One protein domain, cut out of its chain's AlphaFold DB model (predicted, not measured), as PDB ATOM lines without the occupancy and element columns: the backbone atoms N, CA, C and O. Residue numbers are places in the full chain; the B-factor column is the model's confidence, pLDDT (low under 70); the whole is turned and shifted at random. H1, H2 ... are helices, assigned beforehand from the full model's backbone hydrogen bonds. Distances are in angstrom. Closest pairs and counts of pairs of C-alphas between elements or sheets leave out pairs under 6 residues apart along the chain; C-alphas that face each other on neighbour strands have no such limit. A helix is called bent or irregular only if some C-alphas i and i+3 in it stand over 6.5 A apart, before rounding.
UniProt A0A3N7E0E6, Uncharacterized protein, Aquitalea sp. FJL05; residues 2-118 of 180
ATOM      1  N   LEU A   2      89.562  56.452  80.687       80.81
ATOM      2  CA  LEU A   2      90.574  56.943  81.643       80.81
ATOM      3  C   LEU A   2      91.195  58.305  81.262       80.81
ATOM      4  O   LEU A   2      91.356  59.147  82.127       80.81
ATOM      5  N   VAL A   3      91.410  58.575  79.969       87.12
ATOM      6  CA  VAL A   3      91.934  59.873  79.487       87.12
ATOM      7  C   VAL A   3      91.097  61.071  79.939       87.12
ATOM      8  O   VAL A   3      91.640  62.084  80.359       87.12
ATOM      9  N   GLY A   4      89.764  60.964  79.883       87.44
ATOM     10  CA  GLY A   4      88.887  62.053  80.321       87.44
ATOM     11  C   GLY A   4      89.056  62.370  81.804       87.44
ATOM     12  O   GLY A   4      88.975  63.532  82.184       87.44
ATOM     13  N   LEU A   5      89.338  61.352  82.626       90.25
ATOM     14  CA  LEU A   5      89.622  61.540  84.047       90.25
ATOM     15  C   LEU A   5      90.953  62.271  84.222       90.25
ATOM     16  O   LEU A   5      90.976  63.287  84.903       90.25
ATOM     17  N   THR A   6      92.009  61.847  83.522       91.25
ATOM     18  CA  THR A   6      93.313  62.530  83.543       91.25
ATOM     19  C   THR A   6      93.192  64.016  83.172       91.25
ATOM     20  O   THR A   6      93.817  64.875  83.794       91.25
ATOM     21  N   ILE A   7      92.375  64.351  82.165       92.06
ATOM     22  CA  ILE A   7      92.146  65.747  81.763       92.06
ATOM     23  C   ILE A   7      91.362  66.524  82.833       92.06
ATOM     24  O   ILE A   7      91.705  67.675  83.101       92.06
ATOM     25  N   LEU A   8      90.359  65.912  83.473       91.88
ATOM     26  CA  LEU A   8      89.653  66.543  84.594       91.88
ATOM     27  C   LEU A   8      90.553  66.751  85.809       91.88
ATOM     28  O   LEU A   8      90.529  67.831  86.378       91.88
ATOM     29  N   GLU A   9      91.384  65.777  86.172       91.12
ATOM     30  CA  GLU A   9      92.337  65.903  87.281       91.12
ATOM     31  C   GLU A   9      93.339  67.039  87.026       91.12
ATOM     32  O   GLU A   9      93.686  67.800  87.932       91.12
ATOM     33  N   LYS A  10      93.771  67.221  85.772       90.69
ATOM     34  CA  LYS A  10      94.594  68.372  85.368       90.69
ATOM     35  C   LYS A  10      93.835  69.697  85.461       90.69
ATOM     36  O   LYS A  10      94.434  70.702  85.831       90.69
ATOM     37  N   ALA A  11      92.538  69.717  85.152       90.62
ATOM     38  CA  ALA A  11      91.707  70.903  85.343       90.62
ATOM     39  C   ALA A  11      91.490  71.214  86.833       90.62
ATOM     40  O   ALA A  11      91.602  72.369  87.233       90.62
ATOM     41  N   GLU A  12      91.234  70.198  87.657       89.88
ATOM     42  CA  GLU A  12      91.027  70.318  89.102       89.88
ATOM     43  C   GLU A  12      92.298  70.761  89.832       89.88
ATOM     44  O   GLU A  12      92.222  71.586  90.737       89.88
ATOM     45  N   SER A  13      93.467  70.255  89.434       85.56
ATOM     46  CA  SER A  13      94.748  70.690  90.002       85.56
ATOM     47  C   SER A  13      95.173  72.070  89.500       85.56
ATOM     48  O   SER A  13      95.642  72.867  90.308       85.56
ATOM     49  N   GLY A  14      94.947  72.365  88.212       73.00
ATOM     50  CA  GLY A  14      95.179  73.658  87.567       73.00
ATOM     51  C   GLY A  14      96.626  74.174  87.637       73.00
ATOM     52  O   GLY A  14      97.423  73.798  88.490       73.00
ATOM     53  N   ASP A  15      97.000  75.081  86.733       71.50
ATOM     54  CA  ASP A  15      98.303  75.762  86.815       71.50
ATOM     55  C   ASP A  15      98.239  76.901  87.852       71.50
ATOM     56  O   ASP A  15      98.146  78.080  87.514       71.50
ATOM     57  N   GLY A  16      98.168  76.527  89.135       77.62
ATOM     58  CA  GLY A  16      98.171  77.431  90.292       77.62
ATOM     59  C   GLY A  16      96.833  77.583  91.026       77.62
ATOM     60  O   GLY A  16      96.844  77.812  92.235       77.62
ATOM     61  N   GLU A  17      95.697  77.404  90.346       84.50
ATOM     62  CA  GLU A  17      94.355  77.441  90.948       84.50
ATOM     63  C   GLU A  17      93.458  76.339  90.382       84.50
ATOM     64  O   GLU A  17      93.425  76.121  89.167       84.50
ATOM     65  N   ALA A  18      92.679  75.702  91.261       88.62
ATOM     66  CA  ALA A  18      91.719  74.684  90.864       88.62
ATOM     67  C   ALA A  18      90.736  75.228  89.823       88.62
ATOM     68  O   ALA A  18      90.239  76.353  89.939       88.62
ATOM     69  N   TRP A  19      90.479  74.436  88.782       90.81
ATOM     70  CA  TRP A  19      89.638  74.816  87.647       90.81
ATOM     71  C   TRP A  19      90.046  76.139  86.990       90.81
ATOM     72  O   TRP A  19      89.209  76.870  86.460       90.81
ATOM     73  N   PHE A  20      91.343  76.455  87.024       92.56
ATOM     74  CA  PHE A  20      91.931  77.658  86.435       92.56
ATOM     75  C   PHE A  20      91.368  78.984  86.974       92.56
ATOM     76  O   PHE A  20      91.502  80.009  86.294       92.56
ATOM     77  N   GLY A  21      90.725  78.958  88.147       90.00
ATOM     78  CA  GLY A  21      90.137  80.137  88.782       90.00
ATOM     79  C   GLY A  21      88.868  80.660  88.100       90.00
ATOM     80  O   GLY A  21      88.572  81.851  88.197       90.00
ATOM     81  N   PHE A  22      88.125  79.827  87.360       92.06
ATOM     82  CA  PHE A  22      86.907  80.280  86.679       92.06
ATOM     83  C   PHE A  22      85.779  80.621  87.675       92.06
ATOM     84  O   PHE A  22      85.261  79.720  88.331       92.06
ATOM     85  N   PRO A  23      85.324  81.890  87.759       84.06
ATOM     86  CA  PRO A  23      84.341  82.305  88.764       84.06
ATOM     87  C   PRO A  23      82.922  81.786  88.482       84.06
ATOM     88  O   PRO A  23      82.145  81.595  89.411       84.06
ATOM     89  N   ASN A  24      82.597  81.538  87.209       88.81
ATOM     90  CA  ASN A  24      81.274  81.100  86.748       88.81
ATOM     91  C   ASN A  24      81.255  79.614  86.351       88.81
ATOM     92  O   ASN A  24      80.506  79.213  85.456       88.81
ATOM     93  N   LEU A  25      82.119  78.807  86.968       90.81
ATOM     94  CA  LEU A  25      82.103  77.361  86.803       90.81
ATOM     95  C   LEU A  25      81.327  76.716  87.953       90.81
ATOM     96  O   LEU A  25      81.712  76.828  89.114       90.81
ATOM     97  N   ASP A  26      80.260  76.000  87.615       89.25
ATOM     98  CA  ASP A  26      79.519  75.167  88.562       89.25
ATOM     99  C   ASP A  26      80.097  73.745  88.531       89.25
ATOM    100  O   ASP A  26      79.778  72.956  87.638       89.25
ATOM    101  N   ILE A  27      80.992  73.443  89.474       87.31
ATOM    102  CA  ILE A  27      81.748  72.178  89.519       87.31
ATOM    103  C   ILE A  27      80.803  70.970  89.602       87.31
ATOM    104  O   ILE A  27      81.043  69.958  88.943       87.31
ATOM    105  N   ASP A  28      79.684  71.096  90.322       87.25
ATOM    106  CA  ASP A  28      78.694  70.023  90.479       87.25
ATOM    107  C   ASP A  28      77.968  69.685  89.162       87.25
ATOM    108  O   ASP A  28      77.315  68.645  89.050       87.25
ATOM    109  N   LYS A  29      78.078  70.555  88.149       85.38
ATOM    110  CA  LYS A  29      77.487  70.377  86.815       85.38
ATOM    111  C   LYS A  29      78.498  70.015  85.734       85.38
ATOM    112  O   LYS A  29      78.123  69.949  84.563       85.38
ATOM    113  N   VAL A  30      79.757  69.759  86.088       90.31
ATOM    114  CA  VAL A  30      80.743  69.279  85.118       90.31
ATOM    115  C   VAL A  30      80.385  67.853  84.694       90.31
ATOM    116  O   VAL A  30      80.629  66.880  85.406       90.31
ATOM    117  N   ASP A  31      79.794  67.725  83.507       91.25
ATOM    118  CA  ASP A  31      79.435  66.432  82.930       91.25
ATOM    119  C   ASP A  31      80.650  65.762  82.278       91.25
ATOM    120  O   ASP A  31      81.145  66.187  81.229       91.25
ATOM    121  N   PHE A  32      81.097  64.658  82.873       91.25
ATOM    122  CA  PHE A  32      82.168  63.811  82.354       91.25
ATOM    123  C   PHE A  32      81.904  63.281  80.935       91.25
ATOM    124  O   PHE A  32      82.828  63.127  80.125       91.25
ATOM    125  N   THR A  33      80.643  62.997  80.612       92.00
ATOM    126  CA  THR A  33      80.231  62.492  79.297       92.00
ATOM    127  C   THR A  33      80.472  63.543  78.226       92.00
ATOM    128  O   THR A  33      80.945  63.215  77.139       92.00
ATOM    129  N   LEU A  34      80.224  64.815  78.541       94.19
ATOM    130  CA  LEU A  34      80.446  65.930  77.626       94.19
ATOM    131  C   LEU A  34      81.934  66.077  77.265       94.19
ATOM    132  O   LEU A  34      82.284  66.153  76.083       94.19
ATOM    133  N   LEU A  35      82.828  66.024  78.260       94.94
ATOM    134  CA  LEU A  35      84.273  66.083  78.023       94.94
ATOM    135  C   LEU A  35      84.762  64.872  77.231       94.94
ATOM    136  O   LEU A  35      85.489  65.021  76.253       94.94
ATOM    137  N   THR A  36      84.371  63.662  77.633       93.50
ATOM    138  CA  THR A  36      84.822  62.441  76.948       93.50
ATOM    139  C   THR A  36      84.283  62.333  75.524       93.50
ATOM    140  O   THR A  36      84.992  61.829  74.653       93.50
ATOM    141  N   THR A  37      83.085  62.861  75.263       94.19
ATOM    142  CA  THR A  37      82.548  63.019  73.904       94.19
ATOM    143  C   THR A  37      83.395  64.007  73.109       94.19
ATOM    144  O   THR A  37      83.788  63.701  71.987       94.19
ATOM    145  N   SER A  38      83.769  65.142  73.698       95.38
ATOM    146  CA  SER A  38      84.647  66.129  73.054       95.38
ATOM    147  C   SER A  38      86.018  65.545  72.709       95.38
ATOM    148  O   SER A  38      86.460  65.627  71.568       95.38
ATOM    149  N   LEU A  39      86.646  64.831  73.644       95.06
ATOM    150  CA  LEU A  39      87.932  64.152  73.440       95.06
ATOM    151  C   LEU A  39      87.857  62.945  72.484       95.06
ATOM    152  O   LEU A  39      88.884  62.343  72.176       95.06
ATOM    153  N   SER A  40      86.666  62.568  72.005       93.75
ATOM    154  CA  SER A  40      86.533  61.559  70.949       93.75
ATOM    155  C   SER A  40      86.845  62.110  69.551       93.75
ATOM    156  O   SER A  40      87.138  61.322  68.651       93.75
ATOM    157  N   TYR A  41      86.834  63.438  69.383       94.44
ATOM    158  CA  TYR A  41      87.176  64.118  68.137       94.44
ATOM    159  C   TYR A  41      88.683  64.374  68.039       94.44
ATOM    160  O   TYR A  41      89.296  64.903  68.965       94.44
ATOM    161  N   GLU A  42      89.261  64.056  66.880       93.25
ATOM    162  CA  GLU A  42      90.703  64.168  66.621       93.25
ATOM    163  C   GLU A  42      91.267  65.565  66.790       93.25
ATOM    164  O   GLU A  42      92.248  65.744  67.512       93.25
ATOM    165  N   ASN A  43      90.597  66.558  66.217       95.38
ATOM    166  CA  ASN A  43      91.014  67.948  66.350       95.38
ATOM    167  C   ASN A  43      91.066  68.385  67.821       95.38
ATOM    168  O   ASN A  43      91.954  69.139  68.199       95.38
ATOM    169  N   ILE A  44      90.164  67.879  68.671       96.88
ATOM    170  CA  ILE A  44      90.105  68.259  70.086       96.88
ATOM    171  C   ILE A  44      91.188  67.542  70.895       96.88
ATOM    172  O   ILE A  44      91.914  68.211  71.631       96.88
ATOM    173  N   TYR A  45      91.328  66.213  70.780       95.38
ATOM    174  CA  TYR A  45      92.360  65.510  71.556       95.38
ATOM    175  C   TYR A  45      93.770  65.949  71.135       95.38
ATOM    176  O   TYR A  45      94.629  66.150  71.993       95.38
ATOM    177  N   SER A  46      93.989  66.196  69.840       95.19
ATOM    178  CA  SER A  46      95.276  66.678  69.329       95.19
ATOM    179  C   SER A  46      95.561  68.097  69.810       95.19
ATOM    180  O   SER A  46      96.681  68.400  70.217       95.19
ATOM    181  N   TYR A  47      94.540  68.963  69.842       96.81
ATOM    182  CA  TYR A  47      94.668  70.325  70.355       96.81
ATOM    183  C   TYR A  47      95.096  70.358  71.818       96.81
ATOM    184  O   TYR A  47      95.977  71.134  72.183       96.81
ATOM    185  N   VAL A  48      94.540  69.492  72.669       95.88
ATOM    186  CA  VAL A  48      94.980  69.414  74.070       95.88
ATOM    187  C   VAL A  48      96.319  68.693  74.246       95.88
ATOM    188  O   VAL A  48      96.807  68.651  75.369       95.88
ATOM    189  N   GLY A  49      96.940  68.180  73.179       94.56
ATOM    190  CA  GLY A  49      98.266  67.551  73.194       94.56
ATOM    191  C   GLY A  49      98.266  66.045  73.470       94.56
ATOM    192  O   GLY A  49      99.296  65.501  73.863       94.56
ATOM    193  N   LEU A  50      97.129  65.368  73.291       94.50
ATOM    194  CA  LEU A  50      97.043  63.908  73.355       94.50
ATOM    195  C   LEU A  50      97.407  63.299  72.000       94.50
ATOM    196  O   LEU A  50      97.047  63.834  70.952       94.50
ATOM    197  N   SER A  51      98.075  62.150  72.025       89.44
ATOM    198  CA  SER A  51      98.434  61.407  70.810       89.44
ATOM    199  C   SER A  51      97.264  60.610  70.219       89.44
ATOM    200  O   SER A  51      97.120  60.542  69.001       89.44
ATOM    201  N   ASP A  52      96.410  60.025  71.067       88.69
ATOM    202  CA  ASP A  52      95.121  59.448  70.682       88.69
ATOM    203  C   ASP A  52      94.116  59.475  71.859       88.69
ATOM    204  O   ASP A  52      94.457  59.786  73.000       88.69
ATOM    205  N   ARG A  53      92.849  59.116  71.611       84.69
ATOM    206  CA  ARG A  53      91.755  59.083  72.616       84.69
ATOM    207  C   ARG A  53      91.947  58.119  73.810       84.69
ATOM    208  O   ARG A  53      91.076  58.019  74.680       84.69
ATOM    209  N   ARG A  54      93.022  57.335  73.822       86.56
ATOM    210  CA  ARG A  54      93.437  56.357  74.840       86.56
ATOM    211  C   ARG A  54      94.809  56.699  75.430       86.56
ATOM    212  O   ARG A  54      95.316  55.887  76.196       86.56
ATOM    213  N   ASP A  55      95.383  57.854  75.104       87.81
ATOM    214  CA  ASP A  55      96.612  58.373  75.707       87.81
ATOM    215  C   ASP A  55      96.372  58.751  77.179       87.81
ATOM    216  O   ASP A  55      95.989  59.871  77.514       87.81
ATOM    217  N   ILE A  56      96.477  57.752  78.057       83.06
ATOM    218  CA  ILE A  56      96.200  57.882  79.496       83.06
ATOM    219  C   ILE A  56      97.310  58.659  80.198       83.06
ATOM    220  O   ILE A  56      97.019  59.389  81.147       83.06
ATOM    221  N   ASP A  57      98.545  58.504  79.722       83.06
ATOM    222  CA  ASP A  57      99.731  59.102  80.328       83.06
ATOM    223  C   ASP A  57      99.730  60.623  80.141       83.06
ATOM    224  O   ASP A  57     100.167  61.353  81.034       83.06
ATOM    225  N   ALA A  58      99.155  61.113  79.030       86.12
ATOM    226  CA  ALA A  58      98.897  62.531  78.801       86.12
ATOM    227  C   ALA A  58     100.157  63.391  79.031       86.12
ATOM    228  O   ALA A  58     100.092  64.484  79.606       86.12
ATOM    229  N   GLU A  59     101.319  62.874  78.614       87.38
ATOM    230  CA  GLU A  59     102.631  63.470  78.901       87.38
ATOM    231  C   GLU A  59     102.811  64.820  78.197       87.38
ATOM    232  O   GLU A  59     103.389  65.746  78.764       87.38
ATOM    233  N   ASN A  60     102.269  64.950  76.982       90.50
ATOM    234  CA  ASN A  60     102.450  66.117  76.112       90.50
ATOM    235  C   ASN A  60     101.294  67.122  76.178       90.50
ATOM    236  O   ASN A  60     101.206  68.024  75.340       90.50
ATOM    237  N   VAL A  61     100.383  66.974  77.143       91.94
ATOM    238  CA  VAL A  61      99.190  67.816  77.158       91.94
ATOM    239  C   VAL A  61      99.500  69.276  77.455       91.94
ATOM    240  O   VAL A  61     100.288  69.615  78.339       91.94
ATOM    241  N   ASN A  62      98.804  70.152  76.743       94.06
ATOM    242  CA  ASN A  62      98.907  71.589  76.904       94.06
ATOM    243  C   ASN A  62      97.809  72.091  77.850       94.06
ATOM    244  O   ASN A  62      96.626  72.113  77.508       94.06
ATOM    245  N   VAL A  63      98.215  72.541  79.037       92.50
ATOM    246  CA  VAL A  63      97.304  73.019  80.088       92.50
ATOM    247  C   VAL A  63      96.500  74.253  79.652       92.50
ATOM    248  O   VAL A  63      95.325  74.366  79.994       92.50
ATOM    249  N   GLY A  64      97.079  75.143  78.843       94.06
ATOM    250  CA  GLY A  64      96.366  76.293  78.277       94.06
ATOM    251  C   GLY A  64      95.249  75.876  77.316       94.06
ATOM    252  O   GLY A  64      94.145  76.416  77.365       94.06
ATOM    253  N   ASN A  65      95.493  74.850  76.504       96.00
ATOM    254  CA  ASN A  65      94.483  74.312  75.593       96.00
ATOM    255  C   ASN A  65      93.390  73.550  76.358       96.00
ATOM    256  O   ASN A  65      92.211  73.691  76.038       96.00
ATOM    257  N   ILE A  66      93.745  72.824  77.428       95.56
ATOM    258  CA  ILE A  66      92.761  72.236  78.357       95.56
ATOM    259  C   ILE A  66      91.891  73.336  78.971       95.56
ATOM    260  O   ILE A  66      90.668  73.210  78.982       95.56
ATOM    261  N   LYS A  67      92.495  74.438  79.431       95.75
ATOM    262  CA  LYS A  67      91.771  75.588  79.986       95.75
ATOM    263  C   LYS A  67      90.737  76.136  79.002       95.75
ATOM    264  O   LYS A  67      89.618  76.431  79.419       95.75
ATOM    265  N   ASN A  68      91.072  76.230  77.716       96.56
ATOM    266  CA  ASN A  68      90.129  76.648  76.678       96.56
ATOM    267  C   ASN A  68      88.967  75.659  76.518       96.56
ATOM    268  O   ASN A  68      87.813  76.076  76.577       96.56
ATOM    269  N   ILE A  69      89.247  74.355  76.418       96.88
ATOM    270  CA  ILE A  69      88.202  73.325  76.314       96.88
ATOM    271  C   ILE A  69      87.260  73.358  77.525       96.88
ATOM    272  O   ILE A  69      86.043  73.391  77.355       96.88
ATOM    273  N   ILE A  70      87.800  73.415  78.747       95.94
ATOM    274  CA  ILE A  70      86.995  73.508  79.975       95.94
ATOM    275  C   ILE A  70      86.153  74.786  79.979       95.94
ATOM    276  O   ILE A  70      84.970  74.742  80.322       95.94
ATOM    277  N   ARG A  71      86.730  75.914  79.552       95.44
ATOM    278  CA  ARG A  71      86.003  77.177  79.433       95.44
ATOM    279  C   ARG A  71      84.813  77.053  78.490       95.44
ATOM    280  O   ARG A  71      83.714  77.446  78.859       95.44
ATOM    281  N   TRP A  72      85.029  76.519  77.294       97.12
ATOM    282  CA  TRP A  72      83.997  76.462  76.264       97.12
ATOM    283  C   TRP A  72      82.861  75.497  76.601       97.12
ATOM    284  O   TRP A  72      81.720  75.759  76.229       97.12
ATOM    285  N   LEU A  73      83.167  74.412  77.318       96.19
ATOM    286  CA  LEU A  73      82.191  73.387  77.687       96.19
ATOM    287  C   LEU A  73      81.390  73.716  78.950       96.19
ATOM    288  O   LEU A  73      80.245  73.284  79.052       96.19
ATOM    289  N   TYR A  74      81.976  74.422  79.922       95.81
ATOM    290  CA  TYR A  74      81.397  74.484  81.272       95.81
ATOM    291  C   TYR A  74      81.299  75.880  81.883       95.81
ATOM    292  O   TYR A  74      80.518  76.074  82.816       95.81
ATOM    293  N   VAL A  75      82.073  76.857  81.404       94.75
ATOM    294  CA  VAL A  75      82.070  78.201  81.995       94.75
ATOM    295  C   VAL A  75      80.980  79.033  81.347       94.75
ATOM    296  O   VAL A  75      80.978  79.230  80.132       94.75
ATOM    297  N   LYS A  76      80.073  79.535  82.182       93.69
ATOM    298  CA  LYS A  76      78.943  80.346  81.740       93.69
ATOM    299  C   LYS A  76      79.329  81.810  81.548       93.69
ATOM    300  O   LYS A  76      80.092  82.372  82.345       93.69
ATOM    301  N   ASP A  77      78.792  82.418  80.502       90.00
ATOM    302  CA  ASP A  77      78.874  83.849  80.237       90.00
ATOM    303  C   ASP A  77      77.866  84.656  81.080       90.00
ATOM    304  O   ASP A  77      77.304  84.160  82.061       90.00
ATOM    305  N   GLU A  78      77.680  85.933  80.736       88.19
ATOM    306  CA  GLU A  78      76.752  86.834  81.428       88.19
ATOM    307  C   GLU A  78      75.276  86.453  81.219       88.19
ATOM    308  O   GLU A  78      74.440  86.773  82.065       88.19
ATOM    309  N   GLU A  79      74.956  85.738  80.138       87.38
ATOM    310  CA  GLU A  79      73.610  85.248  79.822       87.38
ATOM    311  C   GLU A  79      73.330  83.877  80.461       87.38
ATOM    312  O   GLU A  79      72.187  83.423  80.514       87.38
ATOM    313  N   GLY A  80      74.354  83.249  81.044       89.50
ATOM    314  CA  GLY A  80      74.253  81.962  81.722       89.50
ATOM    315  C   GLY A  80      74.462  80.762  80.798       89.50
ATOM    316  O   GLY A  80      74.222  79.627  81.238       89.50
ATOM    317  N   GLU A  81      74.937  80.999  79.577       91.19
ATOM    318  CA  GLU A  81      75.200  79.996  78.549       91.19
ATOM    319  C   GLU A  81      76.702  79.710  78.430       91.19
ATOM    320  O   GLU A  81      77.552  80.521  78.790       91.19
ATOM    321  N   THR A  82      77.044  78.507  77.971       95.25
ATOM    322  CA  THR A  82      78.435  78.160  77.634       95.25
ATOM    323  C   THR A  82      78.647  78.351  76.137       95.25
ATOM    324  O   THR A  82      77.691  78.292  75.369       95.25
ATOM    325  N   ILE A  83      79.896  78.516  75.698       96.31
ATOM    326  CA  ILE A  83      80.211  78.733  74.274       96.31
ATOM    327  C   ILE A  83      79.753  77.558  73.398       96.31
ATOM    328  O   ILE A  83      79.329  77.759  72.263       96.31
ATOM    329  N   VAL A  84      79.814  76.325  73.910       95.69
ATOM    330  CA  VAL A  84      79.286  75.150  73.198       95.69
ATOM    331  C   VAL A  84      77.767  75.032  73.346       95.69
ATOM    332  O   VAL A  84      77.085  74.641  72.396       95.69
ATOM    333  N   GLY A  85      77.226  75.366  74.519       92.31
ATOM    334  CA  GLY A  85      75.807  75.235  74.836       92.31
ATOM    335  C   GLY A  85      75.377  73.768  74.931       92.31
ATOM    336  O   GLY A  85      75.383  73.174  76.007       92.31
ATOM    337  N   ASP A  86      75.014  73.168  73.793       89.62
ATOM    338  CA  ASP A  86      74.531  71.786  73.681       89.62
ATOM    339  C   ASP A  86      75.631  70.839  73.177       89.62
ATOM    340  O   ASP A  86      76.380  71.154  72.254       89.62
ATOM    341  N   SER A  87      75.668  69.619  73.717       90.69
ATOM    342  CA  SER A  87      76.537  68.518  73.266       90.69
ATOM    343  C   SER A  87      76.572  68.288  71.746       90.69
ATOM    344  O   SER A  87      77.593  67.868  71.202       90.69
ATOM    345  N   ARG A  88      75.481  68.584  71.028       89.81
ATOM    346  CA  ARG A  88      75.391  68.470  69.564       89.81
ATOM    347  C   ARG A  88      76.336  69.424  68.833       89.81
ATOM    348  O   ARG A  88      76.724  69.117  67.709       89.81
ATOM    349  N   ASN A  89      76.750  70.514  69.477       94.38
ATOM    350  CA  ASN A  89      77.689  71.497  68.938       94.38
ATOM    351  C   ASN A  89      79.160  71.105  69.168       94.38
ATOM    352  O   ASN A  89      80.063  71.811  68.734       94.38
ATOM    353  N   ILE A  90      79.451  69.964  69.804       95.81
ATOM    354  CA  ILE A  90      80.837  69.491  69.961       95.81
ATOM    355  C   ILE A  90      81.497  69.233  68.597       95.81
ATOM    356  O   ILE A  90      82.684  69.500  68.425       95.81
ATOM    357  N   SER A  91      80.740  68.752  67.608       93.12
ATOM    358  CA  SER A  91      81.242  68.572  66.237       93.12
ATOM    359  C   SER A  91      81.665  69.898  65.598       93.12
ATOM    360  O   SER A  91      82.666  69.956  64.885       93.12
ATOM    361  N   MET A  92      80.930  70.964  65.904       94.38
ATOM    362  CA  MET A  92      81.191  72.333  65.482       94.38
ATOM    363  C   MET A  92      82.474  72.862  66.124       94.38
ATOM    364  O   MET A  92      83.374  73.325  65.426       94.38
ATOM    365  N   LEU A  93      82.612  72.677  67.442       97.19
ATOM    366  CA  LEU A  93      83.838  72.994  68.171       97.19
ATOM    367  C   LEU A  93      85.042  72.238  67.601       97.19
ATOM    368  O   LEU A  93      86.099  72.826  67.399       97.19
ATOM    369  N   ALA A  94      84.890  70.947  67.305       96.00
ATOM    370  CA  ALA A  94      85.961  70.148  66.725       96.00
ATOM    371  C   ALA A  94      86.410  70.683  65.356       96.00
ATOM    372  O   ALA A  94      87.608  70.706  65.075       96.00
ATOM    373  N   ALA A  95      85.481  71.129  64.506       92.69
ATOM    374  CA  ALA A  95      85.824  71.752  63.229       92.69
ATOM    375  C   ALA A  95      86.587  73.074  63.425       92.69
ATOM    376  O   ALA A  95      87.605  73.287  62.769       92.69
ATOM    377  N   VAL A  96      86.137  73.911  64.367       95.31
ATOM    378  CA  VAL A  96      86.770  75.196  64.706       95.31
ATOM    379  C   VAL A  96      88.188  75.003  65.229       95.31
ATOM    380  O   VAL A  96      89.124  75.590  64.698       95.31
ATOM    381  N   VAL A  97      88.370  74.122  66.210       96.31
ATOM    382  CA  VAL A  97      89.680  73.821  66.806       96.31
ATOM    383  C   VAL A  97      90.670  73.267  65.773       96.31
ATOM    384  O   VAL A  97      91.874  73.477  65.894       96.31
ATOM    385  N   GLY A  98      90.174  72.590  64.733       92.31
ATOM    386  CA  GLY A  98      90.996  72.066  63.643       92.31
ATOM    387  C   GLY A  98      91.540  73.122  62.675       92.31
ATOM    388  O   GLY A  98      92.329  72.771  61.797       92.31
ATOM    389  N   ARG A  99      91.131  74.395  62.787       90.62
ATOM    390  CA  ARG A  99      91.547  75.475  61.882       90.62
ATOM    391  C   ARG A  99      92.075  76.682  62.661       90.62
ATOM    392  O   ARG A  99      91.306  77.268  63.412       90.62
ATOM    393  N   PRO A 100      93.344  77.092  62.459       90.94
ATOM    394  CA  PRO A 100      93.946  78.202  63.200       90.94
ATOM    395  C   PRO A 100      93.122  79.494  63.168       90.94
ATOM    396  O   PRO A 100      92.840  80.037  64.228       90.94
ATOM    397  N   ASP A 101      92.664  79.919  61.987       88.62
ATOM    398  CA  ASP A 101      91.913  81.173  61.826       88.62
ATOM    399  C   ASP A 101      90.554  81.134  62.555       88.62
ATOM    400  O   ASP A 101      90.164  82.089  63.220       88.62
ATOM    401  N   SER A 102      89.842  80.003  62.479       92.81
ATOM    402  CA  SER A 102      88.581  79.792  63.204       92.81
ATOM    403  C   SER A 102      88.795  79.718  64.716       92.81
ATOM    404  O   SER A 102      87.986  80.217  65.491       92.81
ATOM    405  N   LEU A 103      89.873  79.066  65.147       96.00
ATOM    406  CA  LEU A 103      90.239  78.943  66.552       96.00
ATOM    407  C   LEU A 103      90.603  80.305  67.159       96.00
ATOM    408  O   LEU A 103      90.192  80.592  68.282       96.00
ATOM    409  N   GLU A 104      91.365  81.127  66.438       95.75
ATOM    410  CA  GLU A 104      91.710  82.489  66.856       95.75
ATOM    411  C   GLU A 104      90.443  83.336  67.020       95.75
ATOM    412  O   GLU A 104      90.229  83.910  68.088       95.75
ATOM    413  N   ASP A 105      89.530  83.280  66.045       94.94
ATOM    414  CA  ASP A 105      88.223  83.940  66.123       94.94
ATOM    415  C   ASP A 105      87.398  83.478  67.339       94.94
ATOM    416  O   ASP A 105      86.868  84.303  68.084       94.94
ATOM    417  N   LEU A 106      87.359  82.169  67.629       97.38
ATOM    418  CA  LEU A 106      86.666  81.638  68.809       97.38
ATOM    419  C   LEU A 106      87.269  82.149  70.126       97.38
ATOM    420  O   LEU A 106      86.540  82.415  71.085       97.38
ATOM    421  N   ILE A 107      88.597  82.259  70.203       96.38
ATOM    422  CA  ILE A 107      89.299  82.745  71.400       96.38
ATOM    423  C   ILE A 107      88.995  84.227  71.641       96.38
ATOM    424  O   ILE A 107      88.777  84.623  72.792       96.38
ATOM    425  N   GLU A 108      88.970  85.031  70.580       95.38
ATOM    426  CA  GLU A 108      88.751  86.476  70.653       95.38
ATOM    427  C   GLU A 108      87.277  86.833  70.865       95.38
ATOM    428  O   GLU A 108      86.937  87.555  71.809       95.38
ATOM    429  N   ASN A 109      86.398  86.287  70.024       94.50
ATOM    430  CA  ASN A 109      85.003  86.709  69.910       94.50
ATOM    431  C   ASN A 109      84.038  85.849  70.727       94.50
ATOM    432  O   ASN A 109      82.942  86.309  71.038       94.50
ATOM    433  N   LYS A 110      84.453  84.641  71.141       95.00
ATOM    434  CA  LYS A 110      83.647  83.699  71.944       95.00
ATOM    435  C   LYS A 110      82.315  83.308  71.293       95.00
ATOM    436  O   LYS A 110      81.381  82.934  71.995       95.00
ATOM    437  N   ASP A 111      82.249  83.356  69.970       94.25
ATOM    438  CA  ASP A 111      81.079  82.974  69.188       94.25
ATOM    439  C   ASP A 111      81.415  81.720  68.374       94.25
ATOM    440  O   ASP A 111      82.167  81.763  67.398       94.25
ATOM    441  N   LEU A 112      80.885  80.575  68.811       95.12
ATOM    442  CA  LEU A 112      81.129  79.298  68.146       95.12
ATOM    443  C   LEU A 112      80.502  79.249  66.745       95.12
ATOM    444  O   LEU A 112      81.055  78.596  65.860       95.12
ATOM    445  N   GLU A 113      79.380  79.938  66.532       91.12
ATOM    446  CA  GLU A 113      78.687  79.976  65.245       91.12
ATOM    447  C   GLU A 113      79.453  80.787  64.212       91.12
ATOM    448  O   GLU A 113      79.714  80.293  63.108       91.12
ATOM    449  N   ALA A 114      79.899  81.981  64.590       89.44
ATOM    450  CA  ALA A 114      80.768  82.797  63.753       89.44
ATOM    451  C   ALA A 114      82.074  82.060  63.405       89.44
ATOM    452  O   ALA A 114      82.396  81.914  62.220       89.44
ATOM    453  N   ALA A 115      82.759  81.500  64.406       93.38
ATOM    454  CA  ALA A 115      84.014  80.781  64.213       93.38
ATOM    455  C   ALA A 115      83.852  79.554  63.303       93.38
ATOM    456  O   ALA A 115      84.710  79.267  62.460       93.38
ATOM    457  N   PHE A 116      82.739  78.825  63.429       91.00
ATOM    458  CA  PHE A 116      82.451  77.672  62.581       91.00
ATOM    459  C   PHE A 116      82.215  78.051  61.126       91.00
ATOM    460  O   PHE A 116      82.680  77.335  60.243       91.00
ATOM    461  N   ASN A 117      81.573  79.182  60.840       84.44
ATOM    462  CA  ASN A 117      81.405  79.639  59.458       84.44
ATOM    463  C   ASN A 117      82.758  79.881  58.765       84.44
ATOM    464  O   ASN A 117      82.904  79.615  57.570       84.44
ATOM    465  N   LEU A 118      83.787  80.287  59.517       83.56
ATOM    466  CA  LEU A 118      85.154  80.405  59.000       83.56
ATOM    467  C   LEU A 118      85.773  79.036  58.656       83.56
ATOM    468  O   LEU A 118      86.664  78.951  57.806       83.56
TER     469      LEU A 118
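AT A GLANCE: This is residues 2 to 118 of the 180 residues of an uncharacterized protein of Aquitalea sp. FJL05 (UniProt A0A3N7E0E6). Short, crossed helices gather around H5, which lies nearest the middle; H1 and H2 lie on one side of it, and H6 with the helical hairpin of H7 and H8 on the other. H3 bridges H1 and H6, while H4 packs on H6. The printed part has 117 residues with eight named helices, H1 to H8 in chain order, and no named strand: all helix. It is compact, with a radius of gyration of the C-alphas of 13.2 A, and rounded, spanning 34 by 29 by 24 A.

IN THESE COORDINATES: H1, residues 2 to 13, begins at C-alpha 2 (90.574, 56.943, 81.643) and is 16.6 A long. H2 is residues 18 to 21, H3 32 to 38 and H4 42 to 47. H5, residues 63 to 74, is 16.0 A long. H6, residues 87 to 97, is 15.6 A long and only just irregular: C-alphas 88 and 91 are 6.7 A apart. H7 is residues 100 to 109, and H8, 112 to 118, ends at C-alpha 118 (85.154, 80.405, 59.000).

HOW THE PARTS SIT: The hub H6 touches H8, closest C-alphas Val 96 and Phe 116 at 5.4 A, H4 (Asn 43 and Ala 94, 5.5 A) and H3 (Ser 38 and Ile 90, 5.9 A). H6 and H7 touch only at the corner, closest C-alphas Val 97 and Leu 103 at 5.2 A. The hairpin H7 and H8 runs opposite ways at a tilt of 35.4 degrees, only just steep; its closest C-alphas, Ser 102 and Ala 115, are 4.8 A apart. H1 touches H5 with residues 7 to 11 alone, about perpendicular at 83 degrees, closest C-alphas Ala 11 and Lys 67 at 7.1 A. H1 and H2 touch only at the corner, closest C-alphas Glu 12 and Ala 18 at 4.8 A. Every O i to N i+4 pair is within hydrogen-bond range in H1, H3, H4, H5, H7 and H8, and 5 of 7 in H6; H2 is too short for one.

THE WHOLE: The farthest C-alphas, Asp 57 and Glu 79, are 37.0 A apart. The links H4 to H5 and H5 to H6 are long. The printed part has no cut, and no printed residue is under 70 in pLDDT.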